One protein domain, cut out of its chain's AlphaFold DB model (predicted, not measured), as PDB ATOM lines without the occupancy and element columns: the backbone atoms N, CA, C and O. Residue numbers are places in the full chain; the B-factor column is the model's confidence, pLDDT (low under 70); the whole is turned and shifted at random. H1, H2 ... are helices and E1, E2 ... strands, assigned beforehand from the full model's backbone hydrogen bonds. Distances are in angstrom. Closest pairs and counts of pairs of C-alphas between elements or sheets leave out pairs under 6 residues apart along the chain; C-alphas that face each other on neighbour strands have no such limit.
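Overview. This is residues 116 to 130 and 148 to 259 of the 284 residues of an uncharacterized protein of Phycisphaerales bacterium (UniProt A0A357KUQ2). A twisted wall of five strands, E2 E1 E3 E4 E5, stands at one end, with the helices H1 and H2 side by side over one of its faces; a small strand hairpin, E6 and E7, packs on H2 beyond the wall, and the short helix H3 follows at the far end. H2 lies between the wall and the hairpin, and residues 180 to 185, of which 180 belongs to H1, stand free and stick out. The printed part has 127 residues, with three named helices and seven named strands in the order E1 E2 E3 E4 H1 E5 H2 E6 E7 H3; the class is mixed, helices and strands. Both sheets, E2 E1 E3 E4 E5 and E6 E7, are antiparallel throughout. The whole is compact, with a radius of gyration of the C-alphas of 14.7 A and spans of 44 by 33 by 27 A.

Along the chain. E1, residues 116 to 120, begins at C-alpha 116 at (105.346, 151.446, 98.297) and is 13.9 A long. E2, residues 125 to 130, runs 15.8 A to the cut. After the cut come E3, residues 150 to 154, and E4, residues 160 to 164, 13.8 A and 13.4 A long. H1, residues 171 to 180, is 14.2 A long and begins at C-alpha 171 at (107.066, 131.732, 90.586). E5 is residues 203 to 206, 9.9 A, and H2 is residues 210 to 220, 15.5 A. E6, residues 236 to 241, and E7, residues 246 to 251, measure 14.4 A and 15.9 A. H3, residues 252 to 257, is 8.8 A long and ends at C-alpha 257 at (106.727, 114.023, 112.838).

Arrangement. In the large sheet E2 and E5 are the edge strands. E1 and E2 form a hairpin, with N 119 and O 126 at 2.8 A, within hydrogen-bond range. E1 and E3 are antiparallel neighbours, with N 118 and O 152 at 2.8 A. E3 and E4 form a second hairpin, with N 151 and O 163 at 2.8 A, and E4 is antiparallel to E5, with N 164 and O 203 at 2.8 A. H1 and H2 lie on the same face of this sheet, two layers in all, helices on one face of a sheet. H1 has a height over the sheet of 10.2 A; it is over E1 and only just over E3, where 3 of its C-alphas fall, and runs slantwise to the strands, at 38 degrees to E1 on the local plane. H2 has a height of 9.3 A, is over E4 and E5 and runs along the strands, at 26 degrees to E5 on the local plane; the closest C-alphas of H2 and E5, those of Ile 213 and Val 205, are 6.3 A apart. H1 and H2 are close but not clearly touching, at a shallow tilt of 11 degrees, opposite ways; their closest C-alphas, those of Phe 171 and Val 217, are 7.8 A apart. H2 and E7 have 8 pairs of C-alphas within 8 A, the closest those of Ser 215 and Arg 246, 4.8 A. E6 and E7 form a hairpin, with N 237 and O 250 at 2.8 A. The closest C-alphas of E6 and H3, those of Tyr 236 and Thr 252, are 4.8 A apart, while H2 and H3 are apart. In H1, H2 and H3 every O i to N i+4 pair is within hydrogen-bond range.

Size, cuts and confidence. The two C-alphas farthest apart, those of Val 130 and Glu 257, are 46.1 A from each other. Residues 131 to 147 are not printed, and C-alphas 130 and 148 across the cut are 15.7 A apart. The links from H1 to E5, 22 residues, and from H2 to E6, 15 residues, are long. The mean pLDDT of the printed part is 71.6; 41 residues are under 70, namely 116, 122 to 130, 156, 179 to 198 and 224 to 233.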
ATOM      1  N   ALA A 116     104.097 152.026  98.789       69.19
ATOM      2  CA  ALA A 116     105.346 151.446  98.297       69.19
ATOM      3  C   ALA A 116     105.068 150.546  97.089       69.19
ATOM      4  O   ALA A 116     104.176 149.696  97.168       69.19
ATOM      5  N   ARG A 117     105.846 150.691  96.004       72.06
ATOM      6  CA  ARG A 117     105.721 149.876  94.788       72.06
ATOM      7  C   ARG A 117     107.057 149.249  94.387       72.06
ATOM      8  O   ARG A 117     108.113 149.884  94.411       72.06
ATOM      9  N   LEU A 118     107.013 147.979  94.017       72.00
ATOM     10  CA  LEU A 118     108.147 147.195  93.533       72.00
ATOM     11  C   LEU A 118     107.805 146.670  92.143       72.00
ATOM     12  O   LEU A 118     106.704 146.172  91.942       72.00
ATOM     13  N   PHE A 119     108.745 146.761  91.210       75.12
ATOM     14  CA  PHE A 119     108.576 146.374  89.812       75.12
ATOM     15  C   PHE A 119     109.681 145.407  89.384       75.12
ATOM     16  O   PHE A 119     110.851 145.588  89.733       75.12
ATOM     17  N   TRP A 120     109.342 144.413  88.568       72.25
ATOM     18  CA  TRP A 120     110.313 143.469  88.011       72.25
ATOM     19  C   TRP A 120     110.250 143.413  86.489       72.25
ATOM     20  O   TRP A 120     109.172 143.443  85.911       72.25
ATOM     21  N   PHE A 121     111.412 143.292  85.838       75.31
ATOM     22  CA  PHE A 121     111.541 143.331  84.372       75.31
ATOM     23  C   PHE A 121     112.348 142.148  83.788       75.31
ATOM     24  O   PHE A 121     112.984 142.300  82.748       75.31
ATOM     25  N   GLY A 122     112.377 140.984  84.455       58.09
ATOM     26  CA  GLY A 122     112.976 139.751  83.900       58.09
ATOM     27  C   GLY A 122     114.498 139.654  84.042       58.09
ATOM     28  O   GLY A 122     115.183 139.174  83.145       58.09
ATOM     29  N   GLY A 123     115.047 140.161  85.149       57.44
ATOM     30  CA  GLY A 123     116.491 140.114  85.431       57.44
ATOM     31  C   GLY A 123     117.021 141.296  86.244       57.44
ATOM     32  O   GLY A 123     118.175 141.293  86.671       57.44
ATOM     33  N   ARG A 124     116.190 142.320  86.472       59.16
ATOM     34  CA  ARG A 124     116.474 143.429  87.392       59.16
ATOM     35  C   ARG A 124     115.218 143.783  88.185       59.16
ATOM     36  O   ARG A 124     114.186 144.089  87.586       59.16
ATOM     37  N   LEU A 125     115.341 143.780  89.513       56.38
ATOM     38  CA  LEU A 125     114.359 144.369  90.422       56.38
ATOM     39  C   LEU A 125     114.540 145.884  90.426       56.38
ATOM     40  O   LEU A 125     115.660 146.374  90.587       56.38
ATOM     41  N   TRP A 126     113.442 146.609  90.284       55.53
ATOM     42  CA  TRP A 126     113.378 148.051  90.467       55.53
ATOM     43  C   TRP A 126     112.405 148.358  91.602       55.53
ATOM     44  O   TRP A 126     111.318 147.792  91.675       55.53
ATOM     45  N   SER A 127     112.778 149.265  92.497       54.47
ATOM     46  CA  SER A 127     111.869 149.809  93.505       54.47
ATOM     47  C   SER A 127     111.518 151.247  93.152       54.47
ATOM     48  O   SER A 127     112.381 152.010  92.713       54.47
ATOM     49  N   ALA A 128     110.259 151.627  93.354       52.94
ATOM     50  CA  ALA A 128     109.838 153.018  93.316       52.94
ATOM     51  C   ALA A 128     109.076 153.332  94.606       52.94
ATOM     52  O   ALA A 128     108.044 152.734  94.913       52.94
ATOM     53  N   GLU A 129     109.598 154.278  95.378       54.31
ATOM     54  CA  GLU A 129     108.835 154.896  96.455       54.31
ATOM     55  C   GLU A 129     107.922 155.943  95.815       54.31
ATOM     56  O   GLU A 129     108.386 156.987  95.354       54.31
ATOM     57  N   VAL A 130     106.626 155.646  95.719       49.78
ATOM     58  CA  VAL A 130     105.634 156.620  95.259       49.78
ATOM     59  C   VAL A 130     105.180 157.386  96.490       49.78
ATOM     60  O   VAL A 130     104.176 157.023  97.089       49.78
ATOM     61  N   PRO A 148     106.448 146.416  83.365       79.19
ATOM     62  CA  PRO A 148     106.943 145.452  84.337       79.19
ATOM     63  C   PRO A 148     106.258 144.104  84.113       79.19
ATOM     64  O   PRO A 148     105.068 144.058  83.825       79.19
ATOM     65  N   LEU A 149     107.000 143.013  84.281       81.81
ATOM     66  CA  LEU A 149     106.454 141.656  84.277       81.81
ATOM     67  C   LEU A 149     105.501 141.450  85.457       81.81
ATOM     68  O   LEU A 149     104.453 140.827  85.321       81.81
ATOM     69  N   TRP A 150     105.852 142.007  86.616       85.81
ATOM     70  CA  TRP A 150     104.984 142.045  87.784       85.81
ATOM     71  C   TRP A 150     105.274 143.261  88.673       85.81
ATOM     72  O   TRP A 150     106.371 143.833  88.648       85.81
ATOM     73  N   GLU A 151     104.269 143.643  89.454       86.38
ATOM     74  CA  GLU A 151     104.242 144.763  90.388       86.38
ATOM     75  C   GLU A 151     103.767 144.284  91.768       86.38
ATOM     76  O   GLU A 151     102.743 143.612  91.880       86.38
ATOM     77  N   LEU A 152     104.474 144.662  92.833       82.94
ATOM     78  CA  LEU A 152     104.054 144.432  94.216       82.94
ATOM     79  C   LEU A 152     103.866 145.770  94.937       82.94
ATOM     80  O   LEU A 152     104.796 146.570  95.044       82.94
ATOM     81  N   ARG A 153     102.665 145.995  95.463       83.69
ATOM     82  CA  ARG A 153     102.244 147.227  96.134       83.69
ATOM     83  C   ARG A 153     101.951 146.961  97.603       83.69
ATOM     84  O   ARG A 153     101.361 145.933  97.944       83.69
ATOM     85  N   ARG A 154     102.317 147.897  98.481       79.38
ATOM     86  CA  ARG A 154     101.935 147.883  99.900       79.38
ATOM     87  C   ARG A 154     101.245 149.190 100.266       79.38
ATOM     88  O   ARG A 154     101.863 150.252 100.241       79.38
ATOM     89  N   SER A 155      99.984 149.075 100.663       77.38
ATOM     90  CA  SER A 155      99.172 150.191 101.156       77.38
ATOM     91  C   SER A 155      99.444 150.497 102.637       77.38
ATOM     92  O   SER A 155      99.950 149.651 103.383       77.38
ATOM     93  N   ILE A 156      99.034 151.688 103.084       68.94
ATOM     94  CA  ILE A 156      99.159 152.190 104.468       68.94
ATOM     95  C   ILE A 156      98.541 151.228 105.495       68.94
ATOM     96  O   ILE A 156      99.068 151.058 106.591       68.94
ATOM     97  N   GLY A 157      97.464 150.525 105.124       70.81
ATOM     98  CA  GLY A 157      96.811 149.516 105.968       70.81
ATOM     99  C   GLY A 157      97.589 148.202 106.097       70.81
ATOM    100  O   GLY A 157      97.052 147.216 106.590       70.81
ATOM    101  N   GLY A 158      98.821 148.142 105.582       71.19
ATOM    102  CA  GLY A 158      99.635 146.930 105.549       71.19
ATOM    103  C   GLY A 158      99.138 145.876 104.560       71.19
ATOM    104  O   GLY A 158      99.729 144.798 104.504       71.19
ATOM    105  N   ARG A 159      98.093 146.186 103.777       79.75
ATOM    106  CA  ARG A 159      97.563 145.293 102.746       79.75
ATOM    107  C   ARG A 159      98.470 145.322 101.532       79.75
ATOM    108  O   ARG A 159      98.860 146.402 101.073       79.75
ATOM    109  N   TRP A 160      98.756 144.137 101.022       82.81
ATOM    110  CA  TRP A 160      99.577 143.943  99.840       82.81
ATOM    111  C   TRP A 160      98.710 143.777  98.597       82.81
ATOM    112  O   TRP A 160      97.536 143.422  98.682       82.81
ATOM    113  N   THR A 161      99.266 144.072  97.432       86.50
ATOM    114  CA  THR A 161      98.660 143.760  96.136       86.50
ATOM    115  C   THR A 161      99.763 143.328  95.195       86.50
ATOM    116  O   THR A 161     100.740 144.056  95.045       86.50
ATOM    117  N   LEU A 162      99.636 142.146  94.604       89.19
ATOM    118  CA  LEU A 162     100.561 141.649  93.592       89.19
ATOM    119  C   LEU A 162      99.825 141.600  92.262       89.19
ATOM    120  O   LEU A 162      98.763 140.991  92.172       89.19
ATOM    121  N   ARG A 163     100.412 142.191  91.232       89.31
ATOM    122  CA  ARG A 163      99.903 142.135  89.870       89.31
ATOM    123  C   ARG A 163     100.967 141.552  88.963       89.31
ATOM    124  O   ARG A 163     102.070 142.077  88.901       89.31
ATOM    125  N   VAL A 164     100.641 140.483  88.258       87.31
ATOM    126  CA  VAL A 164     101.480 139.888  87.219       87.31
ATOM    127  C   VAL A 164     100.897 140.306  85.877       87.31
ATOM    128  O   VAL A 164      99.742 140.013  85.580       87.31
ATOM    129  N   HIS A 165     101.665 141.067  85.104       83.38
ATOM    130  CA  HIS A 165     101.204 141.699  83.867       83.38
ATOM    131  C   HIS A 165     101.396 140.820  82.633       83.38
ATOM    132  O   HIS A 165     100.712 141.048  81.638       83.38
ATOM    133  N   ASP A 166     102.311 139.852  82.694       82.44
ATOM    134  CA  ASP A 166     102.697 139.019  81.557       82.44
ATOM    135  C   ASP A 166     102.657 137.525  81.914       82.44
ATOM    136  O   ASP A 166     102.817 137.140  83.078       82.44
ATOM    137  N   ALA A 167     102.446 136.684  80.905       76.56
ATOM    138  CA  ALA A 167     102.676 135.248  81.023       76.56
ATOM    139  C   ALA A 167     104.192 134.966  81.060       76.56
ATOM    140  O   ALA A 167     105.012 135.839  80.779       76.56
ATOM    141  N   GLY A 168     104.595 133.758  81.448       75.81
ATOM    142  CA  GLY A 168     106.015 133.390  81.482       75.81
ATOM    143  C   GLY A 168     106.772 133.880  82.721       75.81
ATOM    144  O   GLY A 168     107.975 133.672  82.831       75.81
ATOM    145  N   VAL A 169     106.104 134.542  83.674       79.00
ATOM    146  CA  VAL A 169     106.743 134.970  84.927       79.00
ATOM    147  C   VAL A 169     106.973 133.751  85.819       79.00
ATOM    148  O   VAL A 169     105.981 133.144  86.232       79.00
ATOM    149  N   PRO A 170     108.220 133.406  86.186       77.06
ATOM    150  CA  PRO A 170     108.481 132.270  87.062       77.06
ATOM    151  C   PRO A 170     108.034 132.571  88.493       77.06
ATOM    152  O   PRO A 170     108.343 133.640  89.032       77.06
ATOM    153  N   PHE A 171     107.398 131.606  89.160       75.06
ATOM    154  CA  PHE A 171     107.066 131.732  90.586       75.06
ATOM    155  C   PHE A 171     108.290 132.108  91.435       75.06
ATOM    156  O   PHE A 171     108.196 132.922  92.355       75.06
ATOM    157  N   ASN A 172     109.456 131.536  91.112       73.44
ATOM    158  CA  ASN A 172     110.690 131.762  91.861       73.44
ATOM    159  C   ASN A 172     111.135 133.231  91.865       73.44
ATOM    160  O   ASN A 172     111.729 133.660  92.854       73.44
ATOM    161  N   ASP A 173     110.806 134.022  90.840       73.31
ATOM    162  CA  ASP A 173     111.101 135.460  90.828       73.31
ATOM    163  C   ASP A 173     110.255 136.206  91.869       73.31
ATOM    164  O   ASP A 173     110.773 137.023  92.638       73.31
ATOM    165  N   ILE A 174     108.962 135.877  91.945       75.69
ATOM    166  CA  ILE A 174     108.026 136.454  92.915       75.69
ATOM    167  C   ILE A 174     108.422 136.015  94.330       75.69
ATOM    168  O   ILE A 174     108.609 136.849  95.219       75.69
ATOM    169  N   ASN A 175     108.621 134.715  94.545       73.44
ATOM    170  CA  ASN A 175     109.000 134.157  95.841       73.44
ATOM    171  C   ASN A 175     110.339 134.714  96.346       73.44
ATOM    172  O   ASN A 175     110.457 135.073  97.519       73.44
ATOM    173  N   ARG A 176     111.337 134.865  95.464       71.25
ATOM    174  CA  ARG A 176     112.617 135.501  95.801       71.25
ATOM    175  C   ARG A 176     112.413 136.935  96.274       71.25
ATOM    176  O   ARG A 176     112.908 137.278  97.345       71.25
ATOM    177  N   ALA A 177     111.628 137.734  95.551       70.25
ATOM    178  CA  ALA A 177     111.317 139.095  95.975       70.25
ATOM    179  C   ALA A 177     110.625 139.128  97.347       70.25
ATOM    180  O   ALA A 177     110.968 139.958  98.190       70.25
ATOM    181  N   PHE A 178     109.711 138.189  97.622       70.31
ATOM    182  CA  PHE A 178     109.127 138.054  98.955       70.31
ATOM    183  C   PHE A 178     110.169 137.689 100.014       70.31
ATOM    184  O   PHE A 178     110.253 138.364 101.044       70.31
ATOM    185  N   ASN A 179     110.979 136.659  99.791       63.47
ATOM    186  CA  ASN A 179     111.992 136.198 100.744       63.47
ATOM    187  C   ASN A 179     113.069 137.249 101.039       63.47
ATOM    188  O   ASN A 179     113.549 137.336 102.172       63.47
ATOM    189  N   GLU A 180     113.380 138.105 100.071       60.16
ATOM    190  CA  GLU A 180     114.311 139.223 100.241       60.16
ATOM    191  C   GLU A 180     113.738 140.369 101.105       60.16
ATOM    192  O   GLU A 180     114.498 141.101 101.748       60.16
ATOM    193  N   MET A 181     112.410 140.492 101.237       62.44
ATOM    194  CA  MET A 181     111.776 141.428 102.177       62.44
ATOM    195  C   MET A 181     111.915 140.920 103.628       62.44
ATOM    196  O   MET A 181     111.116 140.112 104.116       62.44
ATOM    197  N   LYS A 182     112.944 141.385 104.353       49.34
ATOM    198  CA  LYS A 182     113.220 141.006 105.758       49.34
ATOM    199  C   LYS A 182     112.027 141.282 106.700       49.34
ATOM    200  O   LYS A 182     111.759 142.447 106.991       49.34
ATOM    201  N   ARG A 183     111.446 140.203 107.267       52.94
ATOM    202  CA  ARG A 183     110.704 140.037 108.560       52.94
ATOM    203  C   ARG A 183     109.305 139.395 108.434       52.94
ATOM    204  O   ARG A 183     108.534 139.822 107.579       52.94
ATOM    205  N   PRO A 184     108.945 138.522 109.405       49.75
ATOM    206  CA  PRO A 184     109.696 137.289 109.665       49.75
ATOM    207  C   PRO A 184     109.758 136.530 108.338       49.75
ATOM    208  O   PRO A 184     108.775 136.503 107.600       49.75
ATOM    209  N   ALA A 185     110.935 136.038 107.951       47.38
ATOM    210  CA  ALA A 185     111.030 135.396 106.649       47.38
ATOM    211  C   ALA A 185     110.074 134.199 106.631       47.38
ATOM    212  O   ALA A 185     110.033 133.417 107.582       47.38
ATOM    213  N   MET A 186     109.274 134.103 105.572       49.41
ATOM    214  CA  MET A 186     108.559 132.872 105.259       49.41
ATOM    215  C   MET A 186     109.608 131.884 104.756       49.41
ATOM    216  O   MET A 186     109.785 131.668 103.565       49.41
ATOM    217  N   PHE A 187     110.410 131.394 105.698       47.94
ATOM    218  CA  PHE A 187     111.397 130.361 105.463       47.94
ATOM    219  C   PHE A 187     110.658 129.061 105.137       47.94
ATOM    220  O   PHE A 187     109.623 128.769 105.737       47.94
ATOM    221  N   GLY A 188     111.186 128.304 104.177       46.91
ATOM    222  CA  GLY A 188     110.663 126.988 103.815       46.91
ATOM    223  C   GLY A 188     109.858 126.926 102.519       46.91
ATOM    224  O   GLY A 188     109.553 125.828 102.087       46.91
ATOM    225  N   LEU A 189     109.566 128.045 101.849       50.06
ATOM    226  CA  LEU A 189     108.991 128.014 100.500       50.06
ATOM    227  C   LEU A 189     110.116 128.001  99.465       50.06
ATOM    228  O   LEU A 189     110.587 129.051  99.024       50.06
ATOM    229  N   PHE A 190     110.577 126.810  99.104       52.94
ATOM    230  CA  PHE A 190     111.450 126.618  97.952       52.94
ATOM    231  C   PHE A 190     110.681 125.776  96.948       52.94
ATOM    232  O   PHE A 190     110.210 124.687  97.278       52.94
ATOM    233  N   LEU A 191     110.519 126.301  95.739       50.62
ATOM    234  CA  LEU A 191     110.167 125.453  94.616       50.62
ATOM    235  C   LEU A 191     111.466 124.910  94.062       50.62
ATOM    236  O   LEU A 191     112.428 125.661  93.882       50.62
ATOM    237  N   ASN A 192     111.495 123.601  93.850       49.66
ATOM    238  CA  ASN A 192     112.594 122.962  93.157       49.66
ATOM    239  C   ASN A 192     112.820 123.703  91.826       49.66
ATOM    240  O   ASN A 192     111.852 124.062  91.162       49.66
ATOM    241  N   ASP A 193     114.069 123.949  91.426       49.47
ATOM    242  CA  ASP A 193     114.370 124.682  90.181       49.47
ATOM    243  C   ASP A 193     113.844 123.950  88.924       49.47
ATOM    244  O   ASP A 193     113.815 124.517  87.837       49.47
ATOM    245  N   SER A 194     113.413 122.692  89.059       44.53
ATOM    246  CA  SER A 194     112.699 121.935  88.025       44.53
ATOM    247  C   SER A 194     111.201 122.255  87.932       44.53
ATOM    248  O   SER A 194     110.605 122.007  86.890       44.53
ATOM    249  N   ASP A 195     110.609 122.826  88.984       52.03
ATOM    250  CA  ASP A 195     109.200 123.233  89.076       52.03
ATOM    251  C   ASP A 195     109.068 124.750  88.873       52.03
ATOM    252  O   ASP A 195     108.320 125.440  89.570       52.03
ATOM    253  N   LEU A 196     109.818 125.285  87.901       56.62
ATOM    254  CA  LEU A 196     109.631 126.629  87.352       56.62
ATOM    255  C   LEU A 196     108.310 126.667  86.581       56.62
ATOM    256  O   LEU A 196     108.306 126.865  85.366       56.62
ATOM    257  N   SER A 197     107.184 126.437  87.263       61.84
ATOM    258  CA  SER A 197     105.891 126.707  86.665       61.84
ATOM    259  C   SER A 197     105.893 128.187  86.306       61.84
ATOM    260  O   SER A 197     106.005 129.090  87.142       61.84
ATOM    261  N   GLU A 198     105.929 128.429  85.007       69.62
ATOM    262  CA  GLU A 198     105.695 129.741  84.464       69.62
ATOM    263  C   GLU A 198     104.207 130.001  84.578       69.62
ATOM    264  O   GLU A 198     103.369 129.127  84.329       69.62
ATOM    265  N   ASN A 199     103.873 131.220  84.971       70.31
ATOM    266  CA  ASN A 199     102.494 131.630  84.915       70.31
ATOM    267  C   ASN A 199     101.996 131.535  83.472       70.31
ATOM    268  O   ASN A 199     102.636 132.047  82.554       70.31
ATOM    269  N   THR A 200     100.833 130.929  83.278       71.81
ATOM    270  CA  THR A 200     100.230 130.817  81.952       71.81
ATOM    271  C   THR A 200      99.433 132.065  81.566       71.81
ATOM    272  O   THR A 200      99.228 132.284  80.372       71.81
ATOM    273  N   GLN A 201      98.992 132.893  82.529       81.62
ATOM    274  CA  GLN A 201      98.122 134.052  82.277       81.62
ATOM    275  C   GLN A 201      98.300 135.194  83.295       81.62
ATOM    276  O   GLN A 201      98.411 134.931  84.486       81.62
ATOM    277  N   PRO A 202      98.235 136.475  82.891       85.19
ATOM    278  CA  PRO A 202      98.250 137.603  83.828       85.19
ATOM    279  C   PRO A 202      97.213 137.456  84.955       85.19
ATOM    280  O   PRO A 202      96.067 137.090  84.699       85.19
ATOM    281  N   PHE A 203      97.590 137.789  86.193       86.44
ATOM    282  CA  PHE A 203      96.679 137.745  87.342       86.44
ATOM    283  C   PHE A 203      96.948 138.881  88.329       86.44
ATOM    284  O   PHE A 203      98.021 139.487  88.354       86.44
ATOM    285  N   GLU A 204      95.963 139.166  89.178       89.31
ATOM    286  CA  GLU A 204      96.076 140.154  90.244       89.31
ATOM    287  C   GLU A 204      95.533 139.582  91.554       89.31
ATOM    288  O   GLU A 204      94.419 139.064  91.612       89.31
ATOM    289  N   VAL A 205      96.327 139.693  92.617       85.06
ATOM    290  CA  VAL A 205      95.928 139.345  93.979       85.06
ATOM    291  C   VAL A 205      95.839 140.631  94.783       85.06
ATOM    292  O   VAL A 205      96.859 141.249  95.094       85.06
ATOM    293  N   VAL A 206      94.612 141.033  95.116       86.94
ATOM    294  CA  VAL A 206      94.334 142.298  95.802       86.94
ATOM    295  C   VAL A 206      94.010 142.072  97.268       86.94
ATOM    296  O   VAL A 206      93.004 141.465  97.632       86.94
ATOM    297  N   GLY A 207      94.803 142.705  98.124       77.12
ATOM    298  CA  GLY A 207      94.526 142.812  99.542       77.12
ATOM    299  C   GLY A 207      94.883 141.563 100.342       77.12
ATOM    300  O   GLY A 207      95.052 140.471  99.818       77.12
ATOM    301  N   GLY A 208      94.998 141.765 101.652       82.62
ATOM    302  CA  GLY A 208      95.420 140.729 102.586       82.62
ATOM    303  C   GLY A 208      96.832 140.945 103.111       82.62
ATOM    304  O   GLY A 208      97.526 141.922 102.790       82.62
ATOM    305  N   THR A 209      97.221 140.039 103.990       83.06
ATOM    306  CA  THR A 209      98.562 139.928 104.542       83.06
ATOM    307  C   THR A 209      99.531 139.389 103.492       83.06
ATOM    308  O   THR A 209      99.152 138.887 102.436       83.06
ATOM    309  N   ARG A 210     100.824 139.459 103.800       74.88
ATOM    310  CA  ARG A 210     101.875 138.866 102.967       74.88
ATOM    311  C   ARG A 210     101.634 137.365 102.718       74.88
ATOM    312  O   ARG A 210     101.893 136.882 101.621       74.88
ATOM    313  N   THR A 211     101.143 136.653 103.729       76.38
ATOM    314  CA  THR A 211     100.822 135.222 103.664       76.38
ATOM    315  C   THR A 211      99.632 134.956 102.753       76.38
ATOM    316  O   THR A 211      99.669 133.994 101.991       76.38
ATOM    317  N   ASP A 212      98.618 135.823 102.771       81.81
ATOM    318  CA  ASP A 212      97.451 135.692 101.889       81.81
ATOM    319  C   ASP A 212      97.863 135.832 100.419       81.81
ATOM    320  O   ASP A 212      97.467 135.017  99.587       81.81
ATOM    321  N   ILE A 213      98.742 136.800 100.113       83.44
ATOM    322  CA  ILE A 213      99.287 136.951  98.759       83.44
ATOM    323  C   ILE A 213     100.058 135.700  98.343       83.44
ATOM    324  O   ILE A 213      99.761 135.137  97.295       83.44
ATOM    325  N   LEU A 214     101.013 135.227  99.151       79.12
ATOM    326  CA  LEU A 214     101.791 134.040  98.784       79.12
ATOM    327  C   LEU A 214     100.931 132.783  98.658       79.12
ATOM    328  O   LEU A 214     101.157 132.000  97.745       79.12
ATOM    329  N   SER A 215      99.935 132.608  99.524       80.75
ATOM    330  CA  SER A 215      98.985 131.494  99.440       80.75
ATOM    331  C   SER A 215      98.268 131.489  98.099       80.75
ATOM    332  O   SER A 215      98.194 130.459  97.433       80.75
ATOM    333  N   ARG A 216      97.797 132.663  97.666       83.56
ATOM    334  CA  ARG A 216      97.127 132.785  96.378       83.56
ATOM    335  C   ARG A 216      98.083 132.544  95.218       83.56
ATOM    336  O   ARG A 216      97.716 131.849  94.288       83.56
ATOM    337  N   VAL A 217      99.309 133.059  95.284       80.81
ATOM    338  CA  VAL A 217     100.317 132.818  94.241       80.81
ATOM    339  C   VAL A 217     100.655 131.329  94.143       80.81
ATOM    340  O   VAL A 217     100.712 130.803  93.041       80.81
ATOM    341  N   VAL A 218     100.826 130.626  95.267       78.31
ATOM    342  CA  VAL A 218     101.052 129.169  95.270       78.31
ATOM    343  C   VAL A 218      99.913 128.440  94.555       78.31
ATOM    344  O   VAL A 218     100.176 127.581  93.718       78.31
ATOM    345  N   TRP A 219      98.669 128.840  94.821       81.31
ATOM    346  CA  TRP A 219      97.492 128.297  94.147       81.31
ATOM    347  C   TRP A 219      97.468 128.590  92.637       81.31
ATOM    348  O   TRP A 219      97.331 127.658  91.850       81.31
ATOM    349  N   GLU A 220      97.644 129.851  92.220       81.94
ATOM    350  CA  GLU A 220      97.610 130.247  90.795       81.94
ATOM    351  C   GLU A 220      98.689 129.530  89.967       81.94
ATOM    352  O   GLU A 220      98.470 129.164  88.815       81.94
ATOM    353  N   TYR A 221      99.853 129.279  90.569       76.75
ATOM    354  CA  TYR A 221     100.957 128.563  89.931       76.75
ATOM    355  C   TYR A 221     100.863 127.036  90.048       76.75
ATOM    356  O   TYR A 221     101.763 126.345  89.558       76.75
ATOM    357  N   ASN A 222      99.827 126.513  90.723       77.81
ATOM    358  CA  ASN A 222      99.715 125.112  91.147       77.81
ATOM    359  C   ASN A 222     101.037 124.588  91.742       77.81
ATOM    360  O   ASN A 222     101.501 123.481  91.458       77.81
ATOM    361  N   ALA A 223     101.700 125.453  92.505       71.62
ATOM    362  CA  ALA A 223     103.021 125.195  93.026       71.62
ATOM    363  C   ALA A 223     102.916 124.258  94.229       71.62
ATOM    364  O   ALA A 223     102.057 124.425  95.092       71.62
ATOM    365  N   ARG A 224     103.826 123.288  94.319       67.44
ATOM    366  CA  ARG A 224     103.958 122.427  95.497       67.44
ATOM    367  C   ARG A 224     105.152 122.907  96.311       67.44
ATOM    368  O   ARG A 224     106.275 122.503  96.014       67.44
ATOM    369  N   PRO A 225     104.959 123.808  97.290       63.91
ATOM    370  CA  PRO A 225     106.064 124.286  98.097       63.91
ATOM    371  C   PRO A 225     106.696 123.127  98.852       63.91
ATOM    372  O   PRO A 225     106.076 122.523  99.725       63.91
ATOM    373  N   THR A 226     107.946 122.830  98.518       60.59
ATOM    374  CA  THR A 226     108.757 121.898  99.291       60.59
ATOM    375  C   THR A 226     109.424 122.641 100.444       60.59
ATOM    376  O   THR A 226     110.120 123.632 100.196       60.59
ATOM    377  N   PRO A 227     109.262 122.167 101.693       57.72
ATOM    378  CA  PRO A 227     110.017 122.670 102.830       57.72
ATOM    379  C   PRO A 227     111.512 122.559 102.534       57.72
ATOM    380  O   PRO A 227     112.017 121.477 102.240       57.72
ATOM    381  N   PHE A 228     112.237 123.673 102.586       54.16
ATOM    382  CA  PHE A 228     113.666 123.685 102.278       54.16
ATOM    383  C   PHE A 228     114.463 124.453 103.318       54.16
ATOM    384  O   PHE A 228     114.064 125.540 103.736       54.16
ATOM    385  N   LEU A 229     115.612 123.871 103.677       53.09
ATOM    386  CA  LEU A 229     116.650 124.416 104.554       53.09
ATOM    387  C   LEU A 229     116.105 125.076 105.820       53.09
ATOM    388  O   LEU A 229     115.991 126.298 105.932       53.09
ATOM    389  N   LEU A 230     115.832 124.240 106.813       55.94
ATOM    390  CA  LEU A 230     115.450 124.712 108.132       55.94
ATOM    391  C   LEU A 230     116.696 125.071 108.920       55.94
ATOM    392  O   LEU A 230     117.686 124.334 108.936       55.94
ATOM    393  N   ARG A 231     116.628 126.202 109.617       58.28
ATOM    394  CA  ARG A 231     117.553 126.420 110.719       58.28
ATOM    395  C   ARG A 231     117.023 125.656 111.937       58.28
ATOM    396  O   ARG A 231     115.821 125.743 112.196       58.28
ATOM    397  N   PRO A 232     117.878 124.943 112.688       58.44
ATOM    398  CA  PRO A 232     117.451 124.175 113.861       58.44
ATOM    399  C   PRO A 232     116.725 125.009 114.929       58.44
ATOM    400  O   PRO A 232     116.014 124.457 115.759       58.44
ATOM    401  N   ASP A 233     116.910 126.331 114.922       68.56
ATOM    402  CA  ASP A 233     116.335 127.281 115.873       68.56
ATOM    403  C   ASP A 233     114.966 127.847 115.448       68.56
ATOM    404  O   ASP A 233     114.403 128.678 116.162       68.56
ATOM    405  N   GLN A 234     114.403 127.430 114.307       70.88
ATOM    406  CA  GLN A 234     113.104 127.939 113.860       70.88
ATOM    407  C   GLN A 234     111.937 127.243 114.580       70.88
ATOM    408  O   GLN A 234     111.830 126.019 114.517       70.88
ATOM    409  N   PRO A 235     111.021 128.000 115.219       76.44
ATOM    410  CA  PRO A 235     109.901 127.416 115.958       76.44
ATOM    411  C   PRO A 235     108.756 126.915 115.060       76.44
ATOM    412  O   PRO A 235     108.006 126.033 115.475       76.44
ATOM    413  N   TYR A 236     108.623 127.451 113.840       77.75
ATOM    414  CA  TYR A 236     107.554 127.109 112.898       77.75
ATOM    415  C   TYR A 236     108.074 127.013 111.461       77.75
ATOM    416  O   TYR A 236     108.996 127.740 111.083       77.75
ATOM    417  N   ILE A 237     107.402 126.188 110.661       74.75
ATOM    418  CA  ILE A 237     107.567 126.028 109.213       74.75
ATOM    419  C   ILE A 237     106.254 126.411 108.542       74.75
ATOM    420  O   ILE A 237     105.184 126.115 109.064       74.75
ATOM    421  N   TRP A 238     106.314 127.054 107.381       75.06
ATOM    422  CA  TRP A 238     105.120 127.305 106.580       75.06
ATOM    423  C   TRP A 238     104.861 126.135 105.633       75.06
ATOM    424  O   TRP A 238     105.722 125.809 104.816       75.06
ATOM    425  N   THR A 239     103.679 125.530 105.720       74.44
ATOM    426  CA  THR A 239     103.210 124.491 104.791       74.44
ATOM    427  C   THR A 239     101.943 124.963 104.083       74.44
ATOM    428  O   THR A 239     101.214 125.808 104.606       74.44
ATOM    429  N   PHE A 240     101.685 124.467 102.871       76.06
ATOM    430  CA  PHE A 240     100.416 124.727 102.191       76.06
ATOM    431  C   PHE A 240      99.383 123.699 102.651       76.06
ATOM    432  O   PHE A 240      99.608 122.499 102.531       76.06
ATOM    433  N   SER A 241      98.275 124.174 103.219       80.69
ATOM    434  CA  SER A 241      97.153 123.329 103.621       80.69
ATOM    435  C   SER A 241      96.150 123.252 102.476       80.69
ATOM    436  O   SER A 241      95.520 124.259 102.153       80.69
ATOM    437  N   ASP A 242      95.964 122.060 101.905       77.69
ATOM    438  CA  ASP A 242      94.948 121.819 100.871       77.69
ATOM    439  C   ASP A 242      93.522 122.017 101.409       77.69
ATOM    440  O   ASP A 242      92.635 122.462 100.686       77.69
ATOM    441  N   GLU A 243      93.288 121.742 102.694       83.12
ATOM    442  CA  GLU A 243      91.984 121.962 103.329       83.12
ATOM    443  C   GLU A 243      91.661 123.457 103.441       83.12
ATOM    444  O   GLU A 243      90.563 123.897 103.106       83.12
ATOM    445  N   GLN A 244      92.630 124.257 103.894       82.06
ATOM    446  CA  GLN A 244      92.426 125.688 104.129       82.06
ATOM    447  C   GLN A 244      92.766 126.554 102.912       82.06
ATOM    448  O   GLN A 244      92.571 127.771 102.965       82.06
ATOM    449  N   GLN A 245      93.301 125.948 101.847       81.19
ATOM    450  CA  GLN A 245      93.750 126.619 100.627       81.19
ATOM    451  C   GLN A 245      94.680 127.807 100.915       81.19
ATOM    452  O   GLN A 245      94.596 128.875 100.302       81.19
ATOM    453  N   ARG A 246      95.547 127.639 101.922       81.06
ATOM    454  CA  ARG A 246      96.452 128.689 102.393       81.06
ATOM    455  C   ARG A 246      97.703 128.142 103.058       81.06
ATOM    456  O   ARG A 246      97.736 127.013 103.544       81.06
ATOM    457  N   LEU A 247      98.710 129.002 103.141       77.94
ATOM    458  CA  LEU A 247      99.906 128.763 103.930       77.94
ATOM    459  C   LEU A 247      99.583 128.873 105.418       77.94
ATOM    460  O   LEU A 247      99.062 129.892 105.881       77.94
ATOM    461  N   VAL A 248      99.932 127.835 106.168       80.38
ATOM    462  CA  VAL A 248      99.739 127.758 107.616       80.38
ATOM    463  C   VAL A 248     101.084 127.546 108.312       80.38
ATOM    464  O   VAL A 248     101.935 126.820 107.794       80.38
ATOM    465  N   PRO A 249     101.319 128.193 109.467       82.88
ATOM    466  CA  PRO A 249     102.487 127.899 110.275       82.88
ATOM    467  C   PRO A 249     102.246 126.594 111.041       82.88
ATOM    468  O   PRO A 249     101.304 126.493 111.825       82.88
ATOM    469  N   VAL A 250     103.120 125.617 110.844       80.50
ATOM    470  CA  VAL A 250     103.141 124.343 111.565       80.50
ATOM    471  C   VAL A 250     104.362 124.340 112.485       80.50
ATOM    472  O   VAL A 250     105.449 124.719 112.039       80.50
ATOM    473  N   PRO A 251     104.236 123.963 113.769       86.25
ATOM    474  CA  PRO A 251     105.388 123.777 114.642       86.25
ATOM    475  C   PRO A 251     106.431 122.869 113.987       86.25
ATOM    476  O   PRO A 251     106.101 121.799 113.483       86.25
ATOM    477  N   THR A 252     107.705 123.264 114.025       80.12
ATOM    478  CA  THR A 252     108.791 122.513 113.364       80.12
ATOM    479  C   THR A 252     108.811 121.040 113.767       80.12
ATOM    480  O   THR A 252     109.019 120.171 112.929       80.12
ATOM    481  N   ARG A 253     108.532 120.748 115.041       82.12
ATOM    482  CA  ARG A 253     108.437 119.379 115.556       82.12
ATOM    483  C   ARG A 253     107.314 118.572 114.898       82.12
ATOM    484  O   ARG A 253     107.562 117.454 114.470       82.12
ATOM    485  N   GLU A 254     106.118 119.146 114.800       83.81
ATOM    486  CA  GLU A 254     104.948 118.495 114.199       83.81
ATOM    487  C   GLU A 254     105.176 118.232 112.705       83.81
ATOM    488  O   GLU A 254     104.855 117.162 112.203       83.81
ATOM    489  N   ALA A 255     105.820 119.166 112.004       78.19
ATOM    490  CA  ALA A 255     106.186 118.977 110.606       78.19
ATOM    491  C   ALA A 255     107.181 117.814 110.410       78.19
ATOM    492  O   ALA A 255     107.003 117.012 109.494       78.19
ATOM    493  N   ILE A 256     108.199 117.689 111.274       77.50
ATOM    494  CA  ILE A 256     109.147 116.557 111.247       77.50
ATOM    495  C   ILE A 256     108.414 115.235 111.498       77.50
ATOM    496  O   ILE A 256     108.631 114.266 110.774       77.50
ATOM    497  N   GLU A 257     107.545 115.199 112.511       80.75
ATOM    498  CA  GLU A 257     106.727 114.023 112.838       80.75
ATOM    499  C   GLU A 257     105.783 113.655 111.674       80.75
ATOM    500  O   GLU A 257     105.558 112.475 111.417       80.75
ATOM    501  N   GLY A 258     105.318 114.648 110.908       74.75
ATOM    502  CA  GLY A 258     104.537 114.489 109.675       74.75
ATOM    503  C   GLY A 258     105.341 114.113 108.423       74.75
ATOM    504  O   GLY A 258     104.793 114.155 107.322       74.75
ATOM    505  N   GLY A 259     106.626 113.764 108.555       70.75
ATOM    506  CA  GLY A 259     107.459 113.285 107.447       70.75
ATOM    507  C   GLY A 259     108.115 114.383 106.605       70.75
ATOM    508  O   GLY A 259     108.644 114.094 105.531       70.75
TER     509      GLY A 259